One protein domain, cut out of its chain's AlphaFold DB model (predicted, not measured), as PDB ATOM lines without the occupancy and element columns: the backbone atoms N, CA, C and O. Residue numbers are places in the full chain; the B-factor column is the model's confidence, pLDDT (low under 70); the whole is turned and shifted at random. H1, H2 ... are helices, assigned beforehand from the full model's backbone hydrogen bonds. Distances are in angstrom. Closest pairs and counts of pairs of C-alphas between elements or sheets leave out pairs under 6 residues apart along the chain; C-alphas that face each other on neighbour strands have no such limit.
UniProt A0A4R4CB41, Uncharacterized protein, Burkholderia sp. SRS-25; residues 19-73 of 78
ATOM      1  N   GLU A  19      23.817 -56.940  19.705       77.00
ATOM      2  CA  GLU A  19      23.021 -55.715  19.682       77.00
ATOM      3  C   GLU A  19      21.823 -55.806  18.729       77.00
ATOM      4  O   GLU A  19      20.727 -55.376  19.082       77.00
ATOM      5  N   THR A  20      21.979 -56.441  17.565       79.62
ATOM      6  CA  THR A  20      20.886 -56.666  16.605       79.62
ATOM      7  C   THR A  20      19.817 -57.587  17.189       79.62
ATOM      8  O   THR A  20      18.622 -57.312  17.058       79.62
ATOM      9  N   TYR A  21      20.215 -58.651  17.890       80.75
ATOM     10  CA  TYR A  21      19.266 -59.538  18.571       80.75
ATOM     11  C   TYR A  21      18.511 -58.833  19.700       80.75
ATOM     12  O   TYR A  21      17.292 -58.987  19.822       80.75
ATOM     13  N   LEU A  22      19.213 -58.038  20.508       82.31
ATOM     14  CA  LEU A  22      18.593 -57.247  21.569       82.31
ATOM     15  C   LEU A  22      17.631 -56.205  20.990       82.31
ATOM     16  O   LEU A  22      16.497 -56.093  21.461       82.31
ATOM     17  N   ALA A  23      18.033 -55.499  19.932       85.88
ATOM     18  CA  ALA A  23      17.192 -54.526  19.242       85.88
ATOM     19  C   ALA A  23      15.928 -55.176  18.661       85.88
ATOM     20  O   ALA A  23      14.827 -54.656  18.851       85.88
ATOM     21  N   ALA A  24      16.054 -56.345  18.025       89.31
ATOM     22  CA  ALA A  24      14.911 -57.101  17.516       89.31
ATOM     23  C   ALA A  24      13.938 -57.498  18.641       89.31
ATOM     24  O   ALA A  24      12.726 -57.331  18.498       89.31
ATOM     25  N   GLY A  25      14.460 -57.952  19.785       90.00
ATOM     26  CA  GLY A  25      13.653 -58.283  20.962       90.00
ATOM     27  C   GLY A  25      12.899 -57.078  21.534       90.00
ATOM     28  O   GLY A  25      11.705 -57.175  21.823       90.00
ATOM     29  N   VAL A  26      13.560 -55.921  21.639       92.75
ATOM     30  CA  VAL A  26      12.939 -54.669  22.105       92.75
ATOM     31  C   VAL A  26      11.835 -54.214  21.151       92.75
ATOM     32  O   VAL A  26      10.742 -53.875  21.603       92.75
ATOM     33  N   MET A  27      12.080 -54.251  19.839       95.12
ATOM     34  CA  MET A  27      11.090 -53.862  18.830       95.12
ATOM     35  C   MET A  27       9.867 -54.786  18.837       95.12
ATOM     36  O   MET A  27       8.739 -54.301  18.744       95.12
ATOM     37  N   ALA A  28      10.067 -56.095  19.013       93.94
ATOM     38  CA  ALA A  28       8.976 -57.056  19.134       93.94
ATOM     39  C   ALA A  28       8.128 -56.805  20.394       93.94
ATOM     40  O   ALA A  28       6.901 -56.732  20.311       93.94
ATOM     41  N   ALA A  29       8.772 -56.604  21.549       93.75
ATOM     42  CA  ALA A  29       8.076 -56.283  22.795       93.75
ATOM     43  C   ALA A  29       7.310 -54.956  22.690       93.75
ATOM     44  O   ALA A  29       6.161 -54.863  23.119       93.75
ATOM     45  N   HIS A  30       7.918 -53.939  22.080       94.94
ATOM     46  CA  HIS A  30       7.277 -52.653  21.839       94.94
ATOM     47  C   HIS A  30       6.050 -52.791  20.925       94.94
ATOM     48  O   HIS A  30       4.988 -52.262  21.249       94.94
ATOM     49  N   GLY A  31       6.162 -53.539  19.822       95.88
ATOM     50  CA  GLY A  31       5.041 -53.827  18.923       95.88
ATOM     51  C   GLY A  31       3.873 -54.502  19.644       95.88
ATOM     52  O   GLY A  31       2.741 -54.025  19.554       95.88
ATOM     53  N   PHE A  32       4.161 -55.531  20.444       95.00
ATOM     54  CA  PHE A  32       3.164 -56.219  21.269       95.00
ATOM     55  C   PHE A  32       2.436 -55.265  22.232       95.00
ATOM     56  O   PHE A  32       1.207 -55.290  22.341       95.00
ATOM     57  N   TRP A  33       3.174 -54.384  22.915       94.50
ATOM     58  CA  TRP A  33       2.577 -53.398  23.820       94.50
ATOM     59  C   TRP A  33       1.721 -52.365  23.090       94.50
ATOM     60  O   TRP A  33       0.659 -51.994  23.594       94.50
ATOM     61  N   MET A  34       2.144 -51.917  21.907       94.62
ATOM     62  CA  MET A  34       1.380 -50.963  21.101       94.62
ATOM     63  C   MET A  34       0.059 -51.554  20.612       94.62
ATOM     64  O   MET A  34      -0.966 -50.874  20.670       94.62
ATOM     65  N   GLU A  35       0.049 -52.824  20.207       95.06
ATOM     66  CA  GLU A  35      -1.175 -53.528  19.815       95.06
ATOM     67  C   GLU A  35      -2.158 -53.633  20.990       95.06
ATOM     68  O   GLU A  35      -3.315 -53.222  20.882       95.06
ATOM     69  N   ARG A  36      -1.677 -54.051  22.167       93.19
ATOM     70  CA  ARG A  36      -2.493 -54.111  23.391       93.19
ATOM     71  C   ARG A  36      -3.012 -52.745  23.826       93.19
ATOM     72  O   ARG A  36      -4.149 -52.619  24.287       93.19
ATOM     73  N   TYR A  37      -2.201 -51.703  23.676       93.25
ATOM     74  CA  TYR A  37      -2.627 -50.340  23.964       93.25
ATOM     75  C   TYR A  37      -3.710 -49.868  22.984       93.25
ATOM     76  O   TYR A  37      -4.687 -49.244  23.404       93.25
ATOM     77  N   ALA A  38      -3.582 -50.202  21.698       93.25
ATOM     78  CA  ALA A  38      -4.581 -49.892  20.682       93.25
ATOM     79  C   ALA A  38      -5.912 -50.612  20.949       93.25
ATOM     80  O   ALA A  38      -6.960 -49.964  20.929       93.25
ATOM     81  N   GLU A  39      -5.884 -51.905  21.288       93.19
ATOM     82  CA  GLU A  39      -7.068 -52.666  21.716       93.19
ATOM     83  C   GLU A  39      -7.749 -51.987  22.914       93.19
ATOM     84  O   GLU A  39      -8.953 -51.721  22.887       93.19
ATOM     85  N   ARG A  40      -6.980 -51.610  23.944       92.62
ATOM     86  CA  ARG A  40      -7.507 -50.892  25.116       92.62
ATOM     87  C   ARG A  40      -8.171 -49.571  24.728       92.62
ATOM     88  O   ARG A  40      -9.234 -49.243  25.252       92.62
ATOM     89  N   GLN A  41      -7.567 -48.802  23.825       91.94
ATOM     90  CA  GLN A  41      -8.133 -47.539  23.346       91.94
ATOM     91  C   GLN A  41      -9.436 -47.751  22.566       91.94
ATOM     92  O   GLN A  41     -10.385 -46.984  22.740       91.94
ATOM     93  N   GLN A  42      -9.522 -48.801  21.749       91.75
ATOM     94  CA  GLN A  42     -10.759 -49.161  21.051       91.75
ATOM     95  C   GLN A  42     -11.869 -49.535  22.036       91.75
ATOM     96  O   GLN A  42     -12.981 -49.018  21.921       91.75
ATOM     97  N   TRP A  43     -11.555 -50.352  23.044       90.56
ATOM     98  CA  TRP A  43     -12.489 -50.705  24.111       90.56
ATOM     99  C   TRP A  43     -12.993 -49.476  24.872       90.56
ATOM    100  O   TRP A  43     -14.197 -49.336  25.075       90.56
ATOM    101  N   LEU A  44     -12.108 -48.547  25.243       89.56
ATOM    102  CA  LEU A  44     -12.500 -47.307  25.921       89.56
ATOM    103  C   LEU A  44     -13.433 -46.449  25.061       89.56
ATOM    104  O   LEU A  44     -14.462 -45.989  25.550       89.56
ATOM    105  N   ARG A  45     -13.120 -46.274  23.772       88.19
ATOM    106  CA  ARG A  45     -13.979 -45.527  22.837       88.19
ATOM    107  C   ARG A  45     -15.339 -46.194  22.654       88.19
ATOM    108  O   ARG A  45     -16.348 -45.500  22.560       88.19
ATOM    109  N   HIS A  46     -15.378 -47.525  22.602       86.31
ATOM    110  CA  HIS A  46     -16.628 -48.273  22.533       86.31
ATOM    111  C   HIS A  46     -17.486 -48.016  23.777       86.31
ATOM    112  O   HIS A  46     -18.635 -47.598  23.648       86.31
ATOM    113  N   TRP A  47     -16.911 -48.166  24.972       81.06
ATOM    114  CA  TRP A  47     -17.620 -47.915  26.227       81.06
ATOM    115  C   TRP A  47     -18.092 -46.468  26.374       81.06
ATOM    116  O   TRP A  47     -19.217 -46.246  26.812       81.06
ATOM    117  N   GLN A  48     -17.297 -45.489  25.940       83.38
ATOM    118  CA  GLN A  48     -17.727 -44.089  25.890       83.38
ATOM    119  C   GLN A  48     -18.942 -43.902  24.977       83.38
ATOM    120  O   GLN A  48     -19.911 -43.269  25.380       83.38
ATOM    121  N   ARG A  49     -18.946 -44.493  23.774       81.19
ATOM    122  CA  ARG A  49     -20.111 -44.428  22.872       81.19
ATOM    123  C   ARG A  49     -21.350 -45.085  23.471       81.19
ATOM    124  O   ARG A  49     -22.445 -44.554  23.303       81.19
ATOM    125  N   VAL A  50     -21.185 -46.211  24.165       79.12
ATOM    126  CA  VAL A  50     -22.286 -46.905  24.850       79.12
ATOM    127  C   VAL A  50     -22.851 -46.039  25.974       79.12
ATOM    128  O   VAL A  50     -24.062 -45.851  26.027       79.12
ATOM    129  N   GLN A  51     -21.997 -45.448  26.815       78.81
ATOM    130  CA  GLN A  51     -22.439 -44.534  27.872       78.81
ATOM    131  C   GLN A  51     -23.163 -43.313  27.304       78.81
ATOM    132  O   GLN A  51     -24.255 -42.995  27.760       78.81
ATOM    133  N   VAL A  52     -22.616 -42.675  26.266       73.06
ATOM    134  CA  VAL A  52     -23.265 -41.528  25.612       73.06
ATOM    135  C   VAL A  52     -24.620 -41.922  25.028       73.06
ATOM    136  O   VAL A  52     -25.599 -41.210  25.224       73.06
ATOM    137  N   SER A  53     -24.708 -43.071  24.356       72.56
ATOM    138  CA  SER A  53     -25.974 -43.574  23.809       72.56
ATOM    139  C   SER A  53     -27.007 -43.844  24.906       72.56
ATOM    140  O   SER A  53     -28.177 -43.499  24.741       72.56
ATOM    141  N   HIS A  54     -26.581 -44.417  26.034       71.81
ATOM    142  CA  HIS A  54     -27.451 -44.646  27.185       71.81
ATOM    143  C   HIS A  54     -27.963 -43.323  27.759       71.81
ATOM    144  O   HIS A  54     -29.171 -43.126  27.838       71.81
ATOM    145  N   CYS A  55     -27.064 -42.375  28.043       65.62
ATOM    146  CA  CYS A  55     -27.439 -41.050  28.527       65.62
ATOM    147  C   CYS A  55     -28.421 -40.361  27.570       65.62
ATOM    148  O   CYS A  55     -29.454 -39.877  28.007       65.62
ATOM    149  N   LEU A  56     -28.164 -40.370  26.257       64.50
ATOM    150  CA  LEU A  56     -29.078 -39.794  25.263       64.50
ATOM    151  C   LEU A  56     -30.459 -40.465  25.258       64.50
ATOM    152  O   LEU A  56     -31.454 -39.795  24.986       64.50
ATOM    153  N   THR A  57     -30.536 -41.763  25.550       65.25
ATOM    154  CA  THR A  57     -31.806 -42.501  25.611       65.25
ATOM    155  C   THR A  57     -32.635 -42.073  26.823       65.25
ATOM    156  O   THR A  57     -33.851 -41.919  26.689       65.25
ATOM    157  N   ASP A  58     -31.979 -41.779  27.948       65.81
ATOM    158  CA  ASP A  58     -32.610 -41.349  29.201       65.81
ATOM    159  C   ASP A  58     -33.129 -39.899  29.166       65.81
ATOM    160  O   ASP A  58     -33.987 -39.529  29.970       65.81
ATOM    161  N   PHE A  59     -32.661 -39.069  28.223       58.75
ATOM    162  CA  PHE A  59     -33.140 -37.693  28.062       58.75
ATOM    163  C   PHE A  59     -34.309 -37.584  27.065       58.75
ATOM    164  O   PHE A  59     -34.294 -38.236  26.012       58.75
ATOM    165  N   PRO A  60     -35.312 -36.722  27.334       62.31
ATOM    166  CA  PRO A  60     -36.359 -36.401  26.372       62.31
ATOM    167  C   PRO A  60     -35.765 -35.738  25.112       62.31
ATOM    168  O   PRO A  60     -34.715 -35.096  25.175       62.31
ATOM    169  N   PRO A  61     -36.418 -35.866  23.943       62.50
ATOM    170  CA  PRO A  61     -35.834 -35.515  22.645       62.50
ATOM    171  C   PRO A  61     -35.353 -34.059  22.511       62.50
ATOM    172  O   PRO A  61     -34.457 -33.809  21.712       62.50
ATOM    173  N   GLY A  62     -35.883 -33.121  23.307       64.06
ATOM    174  CA  GLY A  62     -35.430 -31.724  23.337       64.06
ATOM    175  C   GLY A  62     -34.042 -31.505  23.962       64.06
ATOM    176  O   GLY A  62     -33.334 -30.589  23.552       64.06
ATOM    177  N   ASP A  63     -33.616 -32.371  24.887       63.09
ATOM    178  CA  ASP A  63     -32.331 -32.247  25.600       63.09
ATOM    179  C   ASP A  63     -31.186 -33.011  24.913       63.09
ATOM    180  O   ASP A  63     -30.005 -32.729  25.134       63.09
ATOM    181  N   ARG A  64     -31.520 -33.939  24.003       61.84
ATOM    182  CA  ARG A  64     -30.550 -34.744  23.238       61.84
ATOM    183  C   ARG A  64     -29.649 -33.890  22.346       61.84
ATOM    184  O   ARG A  64     -28.475 -34.208  22.189       61.84
ATOM    185  N   THR A  65     -30.170 -32.787  21.807       62.41
ATOM    186  CA  THR A  65     -29.431 -31.879  20.916       62.41
ATOM    187  C   THR A  65     -28.303 -31.148  21.645       62.41
ATOM    188  O   THR A  65     -27.215 -30.993  21.098       62.41
ATOM    189  N   ARG A  66     -28.523 -30.748  22.907       58.12
ATOM    190  CA  ARG A  66     -27.491 -30.098  23.734       58.12
ATOM    191  C   ARG A  66     -26.406 -31.081  24.152       58.12
ATOM    192  O   ARG A  66     -25.228 -30.752  24.065       58.12
ATOM    193  N   LEU A  67     -26.785 -32.297  24.545       59.34
ATOM    194  CA  LEU A  67     -25.819 -33.333  24.917       59.34
ATOM    195  C   LEU A  67     -24.984 -33.799  23.706       59.34
ATOM    196  O   LEU A  67     -23.783 -34.021  23.834       59.34
ATOM    197  N   ALA A  68     -25.594 -33.884  22.518       61.88
ATOM    198  CA  ALA A  68     -24.894 -34.187  21.272       61.88
ATOM    199  C   ALA A  68     -23.880 -33.095  20.882       61.88
ATOM    200  O   ALA A  68     -22.769 -33.434  20.483       61.88
ATOM    201  N   ALA A  69     -24.213 -31.810  21.056       61.66
ATOM    202  CA  ALA A  69     -23.298 -30.694  20.787       61.66
ATOM    203  C   ALA A  69     -22.083 -30.682  21.736       61.66
ATOM    204  O   ALA A  69     -20.947 -30.550  21.283       61.66
ATOM    205  N   VAL A  70     -22.302 -30.925  23.036       62.75
ATOM    206  CA  VAL A  70     -21.220 -31.042  24.037       62.75
ATOM    207  C   VAL A  70     -20.248 -32.178  23.685       62.75
ATOM    208  O   VAL A  70     -19.043 -32.045  23.890       62.75
ATOM    209  N   HIS A  71     -20.750 -33.284  23.125       59.09
ATOM    210  CA  HIS A  71     -19.926 -34.428  22.720       59.09
ATOM    211  C   HIS A  71     -19.307 -34.315  21.320       59.09
ATOM    212  O   HIS A  71     -18.272 -34.936  21.080       59.09
ATOM    213  N   ALA A  72     -19.900 -33.537  20.412       62.62
ATOM    214  CA  ALA A  72     -19.337 -33.260  19.090       62.62
ATOM    215  C   ALA A  72     -18.134 -32.301  19.144       62.62
ATOM    216  O   ALA A  72     -17.396 -32.201  18.170       62.62
ATOM    217  N   GLY A  73     -17.911 -31.628  20.280       53.12
ATOM    218  CA  GLY A  73     -16.834 -30.648  20.425       53.12
ATOM    219  C   GLY A  73     -17.122 -29.314  19.732       53.12
ATOM    220  O   GLY A  73     -16.243 -28.457  19.703       53.12
TER     221      GLY A  73
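This is residues 19 to 73 of the 78 residues of an uncharacterized protein of Burkholderia sp. SRS-25 (UniProt A0A4R4CB41). Look for one long straight helix, H1, and at its far end a short helix, H2, that folds back alongside it like the short leg of a hook. The first stretch of H1, residues 19 to 51, sticks out free. The printed part has 55 residues with two named helices, H1 then H2, and no named strand; the class is all helix. It is extended, with a radius of gyration of the C-alphas of 19.8 A, and spans 63 by 18 by 6 A, a rod.

Begin with H1, residues 19 to 58, and go on through a tight link of 2 residues to H2, residues 61 to 72. The two are close but not clearly touching; their closest C-alphas, those of Leu 56 and Arg 64, are 5.6 A apart. They run opposite ways at a shallow tilt of 20 degrees. In H1 every O i to N i+4 pair is within hydrogen-bond range; in H2 6 of 8 are.

Find C-alpha 19 at (23.021, -55.715, 19.682); from there H1 runs 58.2 A to C-alpha 58 at (-32.610, -41.349, 29.201). H2 runs 17.0 A from C-alpha 61 to C-alpha 72 at (-19.337, -33.260, 19.090).

The two C-alphas farthest apart, those of Glu 19 and Gly 62, are 63.3 A apart. The printed part has no cut. In the B-factor column, residues 55 to 73 of this model are under 70.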